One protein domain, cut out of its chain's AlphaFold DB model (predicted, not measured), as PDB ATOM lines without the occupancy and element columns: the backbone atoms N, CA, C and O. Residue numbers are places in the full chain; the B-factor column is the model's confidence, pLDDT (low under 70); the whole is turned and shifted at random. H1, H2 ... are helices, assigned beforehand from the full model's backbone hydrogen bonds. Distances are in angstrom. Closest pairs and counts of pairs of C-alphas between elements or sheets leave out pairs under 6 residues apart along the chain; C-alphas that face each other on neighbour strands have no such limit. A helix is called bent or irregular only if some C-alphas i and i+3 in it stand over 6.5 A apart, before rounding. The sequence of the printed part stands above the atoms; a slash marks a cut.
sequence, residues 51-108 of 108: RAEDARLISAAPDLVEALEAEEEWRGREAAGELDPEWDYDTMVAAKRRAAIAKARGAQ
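This is residues 51 to 108 of the 108 residues of an uncharacterized protein of Achromobacter sp. MFA1 R4 (UniProt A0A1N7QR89). A long helical hairpin, H2 and H3, makes the body, and the short helix H1 comes before H2 in one long row; H3 folds back along this row and packs on both helices. Residues 76 to 81, of which 76 to 80 belong to H2, stick out at the end where the chain turns back. The printed part has 58 residues with three named helices, in the order H1, H2, H3, and no named strand; the class is all helix. It is a loose rod, with a radius of gyration of the C-alphas of 13.5 A and spans of 44 by 17 by 11 A.

Find C-alpha 52 at (101.040, 136.248, 34.734), where H1 begins; it runs to residue 59. After Ala 60, H2 takes residues 61 to 80 and covers 28.6 A, ending at C-alpha 80 at (84.405, 98.765, 43.116). H3, residues 89 to 105, covers 22.6 A and ends at C-alpha 105 at (92.532, 130.161, 34.767). H3 is irregular, but only just: C-alphas 92 and 95 are 6.8 A apart.

Look first at H2 and H3, a helical hairpin: they touch, closest at the C-alphas of Ala 67 and Arg 97, 4.9 A apart, and run opposite ways at a shallow tilt of 28 degrees. H3 touches H1 with residues 103 to 105 alone, closest at the C-alphas of Leu 57 and Ala 104, 4.2 A apart. These two run opposite ways at a steep tilt of 37 degrees, only just past shallow. H1 and H2 meet only through their link. Every O i to N i+4 pair is within hydrogen-bond range in H1 and H2, and 11 of 13 are in H3.

The C-alphas farthest apart are those of Arg 51 and Gly 81, at 44.3 A. The printed part has no cut; H1 to H2 is a tight link and H2 to H3 a short one. The mean pLDDT of the printed part is 95.1, and residue 108, the chain's last, is under 70.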
ATOM      1  N   ARG A  51     104.733 135.095  31.806       95.69
ATOM      2  CA  ARG A  51     103.348 135.587  31.771       95.69
ATOM      3  C   ARG A  51     102.663 135.389  33.115       95.69
ATOM      4  O   ARG A  51     102.817 134.349  33.752       95.69
ATOM      5  N   ALA A  52     101.836 136.353  33.512       93.50
ATOM      6  CA  ALA A  52     101.040 136.248  34.734       93.50
ATOM      7  C   ALA A  52     100.087 135.038  34.690       93.50
ATOM      8  O   ALA A  52      99.836 134.395  35.705       93.50
ATOM      9  N   GLU A  53      99.583 134.693  33.502       95.19
ATOM     10  CA  GLU A  53      98.783 133.495  33.243       95.19
ATOM     11  C   GLU A  53      99.540 132.212  33.604       95.19
ATOM     12  O   GLU A  53      98.965 131.328  34.240       95.19
ATOM     13  N   ASP A  54     100.826 132.137  33.253       97.00
ATOM     14  CA  ASP A  54     101.671 130.980  33.545       97.00
ATOM     15  C   ASP A  54     101.915 130.877  35.058       97.00
ATOM     16  O   ASP A  54     101.811 129.793  35.628       97.00
ATOM     17  N   ALA A  55     102.145 132.007  35.739       96.62
ATOM     18  CA  ALA A  55     102.297 132.031  37.194       96.62
ATOM     19  C   ALA A  55     101.020 131.560  37.909       96.62
ATOM     20  O   ALA A  55     101.100 130.789  38.867       96.62
ATOM     21  N   ARG A  56      99.837 131.955  37.416       95.94
ATOM     22  CA  ARG A  56      98.548 131.471  37.939       95.94
ATOM     23  C   ARG A  56      98.396 129.965  37.757       95.94
ATOM     24  O   ARG A  56      98.098 129.279  38.735       95.94
ATOM     25  N   LEU A  57      98.670 129.450  36.558       97.00
ATOM     26  CA  LEU A  57      98.624 128.017  36.272       97.00
ATOM     27  C   LEU A  57      99.571 127.226  37.186       97.00
ATOM     28  O   LEU A  57      99.149 126.248  37.797       97.00
ATOM     29  N   ILE A  58     100.823 127.671  37.326       96.44
ATOM     30  CA  ILE A  58     101.823 127.014  38.183       96.44
ATOM     31  C   ILE A  58     101.392 127.071  39.653       96.44
ATOM     32  O   ILE A  58     101.465 126.061  40.348       96.44
ATOM     33  N   SER A  59     100.883 128.212  40.133       96.00
ATOM     34  CA  SER A  59     100.418 128.347  41.522       96.00
ATOM     35  C   SER A  59      99.220 127.451  41.861       96.00
ATOM     36  O   SER A  59      98.989 127.147  43.027       96.00
ATOM     37  N   ALA A  60      98.452 127.024  40.856       96.31
ATOM     38  CA  ALA A  60      97.325 126.109  41.015       96.31
ATOM     39  C   ALA A  60      97.732 124.629  40.945       96.31
ATOM     40  O   ALA A  60      96.882 123.764  41.140       96.31
ATOM     41  N   ALA A  61      99.000 124.313  40.653       95.38
ATOM     42  CA  ALA A  61      99.444 122.936  40.457       95.38
ATOM     43  C   ALA A  61      99.140 122.009  41.653       95.38
ATOM     44  O   ALA A  61      98.635 120.917  41.395       95.38
ATOM     45  N   PRO A  62      99.350 122.406  42.929       93.88
ATOM     46  CA  PRO A  62      98.984 121.551  44.060       93.88
ATOM     47  C   PRO A  62      97.483 121.230  44.101       93.88
ATOM     48  O   PRO A  62      97.113 120.068  44.234       93.88
ATOM     49  N   ASP A  63      96.625 122.237  43.903       94.31
ATOM     50  CA  ASP A  63      95.166 122.062  43.919       94.31
ATOM     51  C   ASP A  63      94.682 121.207  42.736       94.31
ATOM     52  O   ASP A  63      93.726 120.443  42.851       94.31
ATOM     53  N   LEU A  64      95.343 121.325  41.577       95.62
ATOM     54  CA  LEU A  64      95.056 120.505  40.401       95.62
ATOM     55  C   LEU A  64      95.421 119.035  40.636       95.62
ATOM     56  O   LEU A  64      94.656 118.168  40.222       95.62
ATOM     57  N   VAL A  65      96.550 118.751  41.296       94.69
ATOM     58  CA  VAL A  65      96.918 117.377  41.674       94.69
ATOM     59  C   VAL A  65      95.901 116.816  42.663       94.69
ATOM     60  O   VAL A  65      95.348 115.755  42.396       94.69
ATOM     61  N   GLU A  66      95.565 117.557  43.723       93.19
ATOM     62  CA  GLU A  66      94.568 117.117  44.710       93.19
ATOM     63  C   GLU A  66      93.204 116.832  44.056       93.19
ATOM     64  O   GLU A  66      92.545 115.838  44.364       93.19
ATOM     65  N   ALA A  67      92.768 117.682  43.120       96.19
ATOM     66  CA  ALA A  67      91.517 117.476  42.399       96.19
ATOM     67  C   ALA A  67      91.538 116.224  41.503       96.19
ATOM     68  O   ALA A  67      90.505 115.573  41.348       96.19
ATOM     69  N   LEU A  68      92.685 115.898  40.901       96.94
ATOM     70  CA  LEU A  68      92.845 114.697  40.079       96.94
ATOM     71  C   LEU A  68      92.893 113.429  40.933       96.94
ATOM     72  O   LEU A  68      92.230 112.458  40.584       96.94
ATOM     73  N   GLU A  69      93.604 113.456  42.062       95.56
ATOM     74  CA  GLU A  69      93.642 112.347  43.022       95.56
ATOM     75  C   GLU A  69      92.242 112.057  43.586       95.56
ATOM     76  O   GLU A  69      91.828 110.900  43.651       95.56
ATOM     77  N   ALA A  70      91.467 113.100  43.908       96.19
ATOM     78  CA  ALA A  70      90.082 112.948  44.354       96.19
ATOM     79  C   ALA A  70      89.170 112.335  43.270       96.19
ATOM     80  O   ALA A  70      88.303 111.517  43.579       96.19
ATOM     81  N   GLU A  71      89.352 112.712  41.998       98.00
ATOM     82  CA  GLU A  71      88.610 112.105  40.885       98.00
ATOM     83  C   GLU A  71      89.021 110.638  40.680       98.00
ATOM     84  O   GLU A  71      88.148 109.790  40.506       98.00
ATOM     85  N   GLU A  72      90.317 110.321  40.732       98.06
ATOM     86  CA  GLU A  72      90.822 108.949  40.610       98.06
ATOM     87  C   GLU A  72      90.278 108.048  41.727       98.06
ATOM     88  O   GLU A  72      89.759 106.966  41.446       98.06
ATOM     89  N   GLU A  73      90.313 108.516  42.978       97.06
ATOM     90  CA  GLU A  73      89.768 107.784  44.122       97.06
ATOM     91  C   GLU A  73      88.264 107.533  43.961       97.06
ATOM     92  O   GLU A  73      87.805 106.397  44.121       97.06
ATOM     93  N   TRP A  74      87.493 108.566  43.603       97.81
ATOM     94  CA  TRP A  74      86.053 108.422  43.399       97.81
ATOM     95  C   TRP A  74      85.738 107.383  42.325       97.81
ATOM     96  O   TRP A  74      84.914 106.498  42.545       97.81
ATOM     97  N   ARG A  75      86.420 107.454  41.175       97.81
ATOM     98  CA  ARG A  75      86.235 106.502  40.069       97.81
ATOM     99  C   ARG A  75      86.605 105.081  40.476       97.81
ATOM    100  O   ARG A  75      85.894 104.148  40.110       97.81
ATOM    101  N   GLY A  76      87.684 104.915  41.240       98.06
ATOM    102  CA  GLY A  76      88.090 103.619  41.777       98.06
ATOM    103  C   GLY A  76      87.010 103.002  42.666       98.06
ATOM    104  O   GLY A  76      86.631 101.849  42.465       98.06
ATOM    105  N   ARG A  77      86.455 103.786  43.593       97.50
ATOM    106  CA  ARG A  77      85.395 103.332  44.508       97.50
ATOM    107  C   ARG A  77      84.064 103.098  43.805       97.50
ATOM    108  O   ARG A  77      83.387 102.121  44.102       97.50
ATOM    109  N   GLU A  78      83.710 103.949  42.844       97.38
ATOM    110  CA  GLU A  78      82.537 103.772  41.981       97.38
ATOM    111  C   GLU A  78      82.608 102.433  41.238       97.38
ATOM    112  O   GLU A  78      81.664 101.645  41.288       97.38
ATOM    113  N   ALA A  79      83.753 102.132  40.619       97.75
ATOM    114  CA  ALA A  79      83.976 100.871  39.915       97.75
ATOM    115  C   ALA A  79      83.971  99.648  40.850       97.75
ATOM    116  O   ALA A  79      83.545  98.567  40.439       97.75
ATOM    117  N   ALA A  80      84.422  99.811  42.095       97.88
ATOM    118  CA  ALA A  80      84.405  98.765  43.116       97.88
ATOM    119  C   ALA A  80      83.032  98.588  43.799       97.88
ATOM    120  O   ALA A  80      82.832  97.611  44.520       97.88
ATOM    121  N   GLY A  81      82.076  99.499  43.575       97.06
ATOM    122  CA  GLY A  81      80.805  99.518  44.305       97.06
ATOM    123  C   GLY A  81      80.960  99.902  45.783       97.06
ATOM    124  O   GLY A  81      80.141  99.511  46.608       97.06
ATOM    125  N   GLU A  82      82.013 100.649  46.116       97.19
ATOM    126  CA  GLU A  82      82.412 101.038  47.477       97.19
ATOM    127  C   GLU A  82      82.063 102.497  47.813       97.19
ATOM    128  O   GLU A  82      82.597 103.069  48.764       97.19
ATOM    129  N   LEU A  83      81.200 103.133  47.016       96.00
ATOM    130  CA  LEU A  83      80.683 104.455  47.351       96.00
ATOM    131  C   LEU A  83      79.680 104.338  48.498       96.00
ATOM    132  O   LEU A  83      78.704 103.590  48.417       96.00
ATOM    133  N   ASP A  84      79.916 105.111  49.552       94.94
ATOM    134  CA  ASP A  84      78.943 105.287  50.619       94.94
ATOM    135  C   ASP A  84      77.742 106.098  50.085       94.94
ATOM    136  O   ASP A  84      77.950 107.135  49.447       94.94
ATOM    137  N   PRO A  85      76.488 105.670  50.317       94.56
ATOM    138  CA  PRO A  85      75.303 106.425  49.913       94.56
ATOM    139  C   PRO A  85      75.208 107.845  50.491       94.56
ATOM    140  O   PRO A  85      74.480 108.667  49.937       94.56
ATOM    141  N   GLU A  86      75.893 108.136  51.601       96.06
ATOM    142  CA  GLU A  86      75.946 109.476  52.198       96.06
ATOM    143  C   GLU A  86      76.987 110.387  51.533       96.06
ATOM    144  O   GLU A  86      77.006 111.594  51.788       96.06
ATOM    145  N   TRP A  87      77.864 109.843  50.687       95.75
ATOM    146  CA  TRP A  87      78.878 110.636  50.004       95.75
ATOM    147  C   TRP A  87      78.301 111.401  48.823       95.75
ATOM    148  O   TRP A  87      77.560 110.875  47.993       95.75
ATOM    149  N   ASP A  88      78.725 112.654  48.708       96.31
ATOM    150  CA  ASP A  88      78.303 113.549  47.646       96.31
ATOM    151  C   ASP A  88      79.482 113.896  46.729       96.31
ATOM    152  O   ASP A  88      80.471 114.511  47.137       96.31
ATOM    153  N   TYR A  89      79.359 113.517  45.456       96.94
ATOM    154  CA  TYR A  89      80.380 113.783  44.442       96.94
ATOM    155  C   TYR A  89      80.669 115.279  44.300       96.94
ATOM    156  O   TYR A  89      81.815 115.672  44.048       96.94
ATOM    157  N   ASP A  90      79.642 116.127  44.427       96.94
ATOM    158  CA  ASP A  90      79.808 117.548  44.162       96.94
ATOM    159  C   ASP A  90      80.729 118.204  45.194       96.94
ATOM    160  O   ASP A  90      81.691 118.874  44.821       96.94
ATOM    161  N   THR A  91      80.497 117.947  46.476       94.38
ATOM    162  CA  THR A  91      81.307 118.469  47.581       94.38
ATOM    163  C   THR A  91      82.674 117.800  47.688       94.38
ATOM    164  O   THR A  91      83.662 118.489  47.954       94.38
ATOM    165  N   MET A  92      82.769 116.489  47.451       93.44
ATOM    166  CA  MET A  92      84.021 115.745  47.634       93.44
ATOM    167  C   MET A  92      84.998 115.897  46.461       93.44
ATOM    168  O   MET A  92      86.210 115.925  46.680       93.44
ATOM    169  N   VAL A  93      84.490 116.032  45.230       97.38
ATOM    170  CA  VAL A  93      85.311 116.002  44.006       97.38
ATOM    171  C   VAL A  93      85.055 117.213  43.117       97.38
ATOM    172  O   VAL A  93      85.981 117.964  42.788       97.38
ATOM    173  N   ALA A  94      83.803 117.443  42.713       97.12
ATOM    174  CA  ALA A  94      83.515 118.422  41.667       97.12
ATOM    175  C   ALA A  94      83.850 119.859  42.101       97.12
ATOM    176  O   ALA A  94      84.349 120.642  41.289       97.12
ATOM    177  N   ALA A  95      83.625 120.197  43.372       97.12
ATOM    178  CA  ALA A  95      83.962 121.485  43.961       97.12
ATOM    179  C   ALA A  95      85.474 121.737  43.929       97.12
ATOM    180  O   ALA A  95      85.893 122.793  43.453       97.12
ATOM    181  N   LYS A  96      86.289 120.747  44.329       95.56
ATOM    182  CA  LYS A  96      87.759 120.825  44.267       95.56
ATOM    183  C   LYS A  96      88.241 121.049  42.838       95.56
ATOM    184  O   LYS A  96      88.994 121.983  42.573       95.56
ATOM    185  N   ARG A  97      87.721 120.265  41.888       97.50
ATOM    186  CA  ARG A  97      88.043 120.398  40.461       97.50
ATOM    187  C   ARG A  97      87.695 121.779  39.912       97.50
ATOM    188  O   ARG A  97      88.509 122.389  39.222       97.50
ATOM    189  N   ARG A  98      86.494 122.289  40.206       97.56
ATOM    190  CA  ARG A  98      86.070 123.627  39.759       97.56
ATOM    191  C   ARG A  98      86.950 124.718  40.364       97.56
ATOM    192  O   ARG A  98      87.385 125.592  39.620       97.56
ATOM    193  N   ALA A  99      87.248 124.644  41.660       96.00
ATOM    194  CA  ALA A  99      88.100 125.611  42.347       96.00
ATOM    195  C   ALA A  99      89.533 125.617  41.788       96.00
ATOM    196  O   ALA A  99      90.052 126.679  41.445       96.00
ATOM    197  N   ALA A 100      90.142 124.442  41.600       96.00
ATOM    198  CA  ALA A 100      91.488 124.314  41.044       96.00
ATOM    199  C   ALA A 100      91.573 124.861  39.607       96.00
ATOM    200  O   ALA A 100      92.486 125.620  39.275       96.00
ATOM    201  N   ILE A 101      90.586 124.546  38.757       97.75
ATOM    202  CA  ILE A 101      90.513 125.077  37.386       97.75
ATOM    203  C   ILE A 101      90.281 126.592  37.386       97.75
ATOM    204  O   ILE A 101      90.893 127.294  36.578       97.75
ATOM    205  N   ALA A 102      89.417 127.109  38.265       97.25
ATOM    206  CA  ALA A 102      89.170 128.545  38.391       97.25
ATOM    207  C   ALA A 102      90.458 129.289  38.767       97.25
ATOM    208  O   ALA A 102      90.860 130.209  38.050       97.25
ATOM    209  N   LYS A 103      91.173 128.804  39.793       95.19
ATOM    210  CA  LYS A 103      92.482 129.327  40.208       95.19
ATOM    211  C   LYS A 103      93.491 129.298  39.057       95.19
ATOM    212  O   LYS A 103      94.087 130.326  38.742       95.19
ATOM    213  N   ALA A 104      93.623 128.160  38.371       96.31
ATOM    214  CA  ALA A 104      94.548 127.993  37.248       96.31
ATOM    215  C   ALA A 104      94.255 128.948  36.079       96.31
ATOM    216  O   ALA A 104      95.172 129.432  35.419       96.31
ATOM    217  N   ARG A 105      92.975 129.239  35.825       95.69
ATOM    218  CA  ARG A 105      92.532 130.161  34.767       95.69
ATOM    219  C   ARG A 105      92.511 131.626  35.199       95.69
ATOM    220  O   ARG A 105      92.274 132.490  34.360       95.69
ATOM    221  N   GLY A 106      92.767 131.915  36.474       87.94
ATOM    222  CA  GLY A 106      92.706 133.267  37.023       87.94
ATOM    223  C   GLY A 106      91.295 133.826  37.174       87.94
ATOM    224  O   GLY A 106      91.142 135.044  37.209       87.94
ATOM    225  N   ALA A 107      90.282 132.962  37.251       79.06
ATOM    226  CA  ALA A 107      88.958 133.365  37.696       79.06
ATOM    227  C   ALA A 107      88.990 133.465  39.230       79.06
ATOM    228  O   ALA A 107      89.163 132.446  39.903       79.06
ATOM    229  N   GLN A 108      88.903 134.693  39.749       52.25
ATOM    230  CA  GLN A 108      88.621 134.968  41.161       52.25
ATOM    231  C   GLN A 108      87.114 135.017  41.386       52.25
ATOM    232  O   GLN A 108      86.421 135.611  40.528       52.25
TER     233      GLN A 108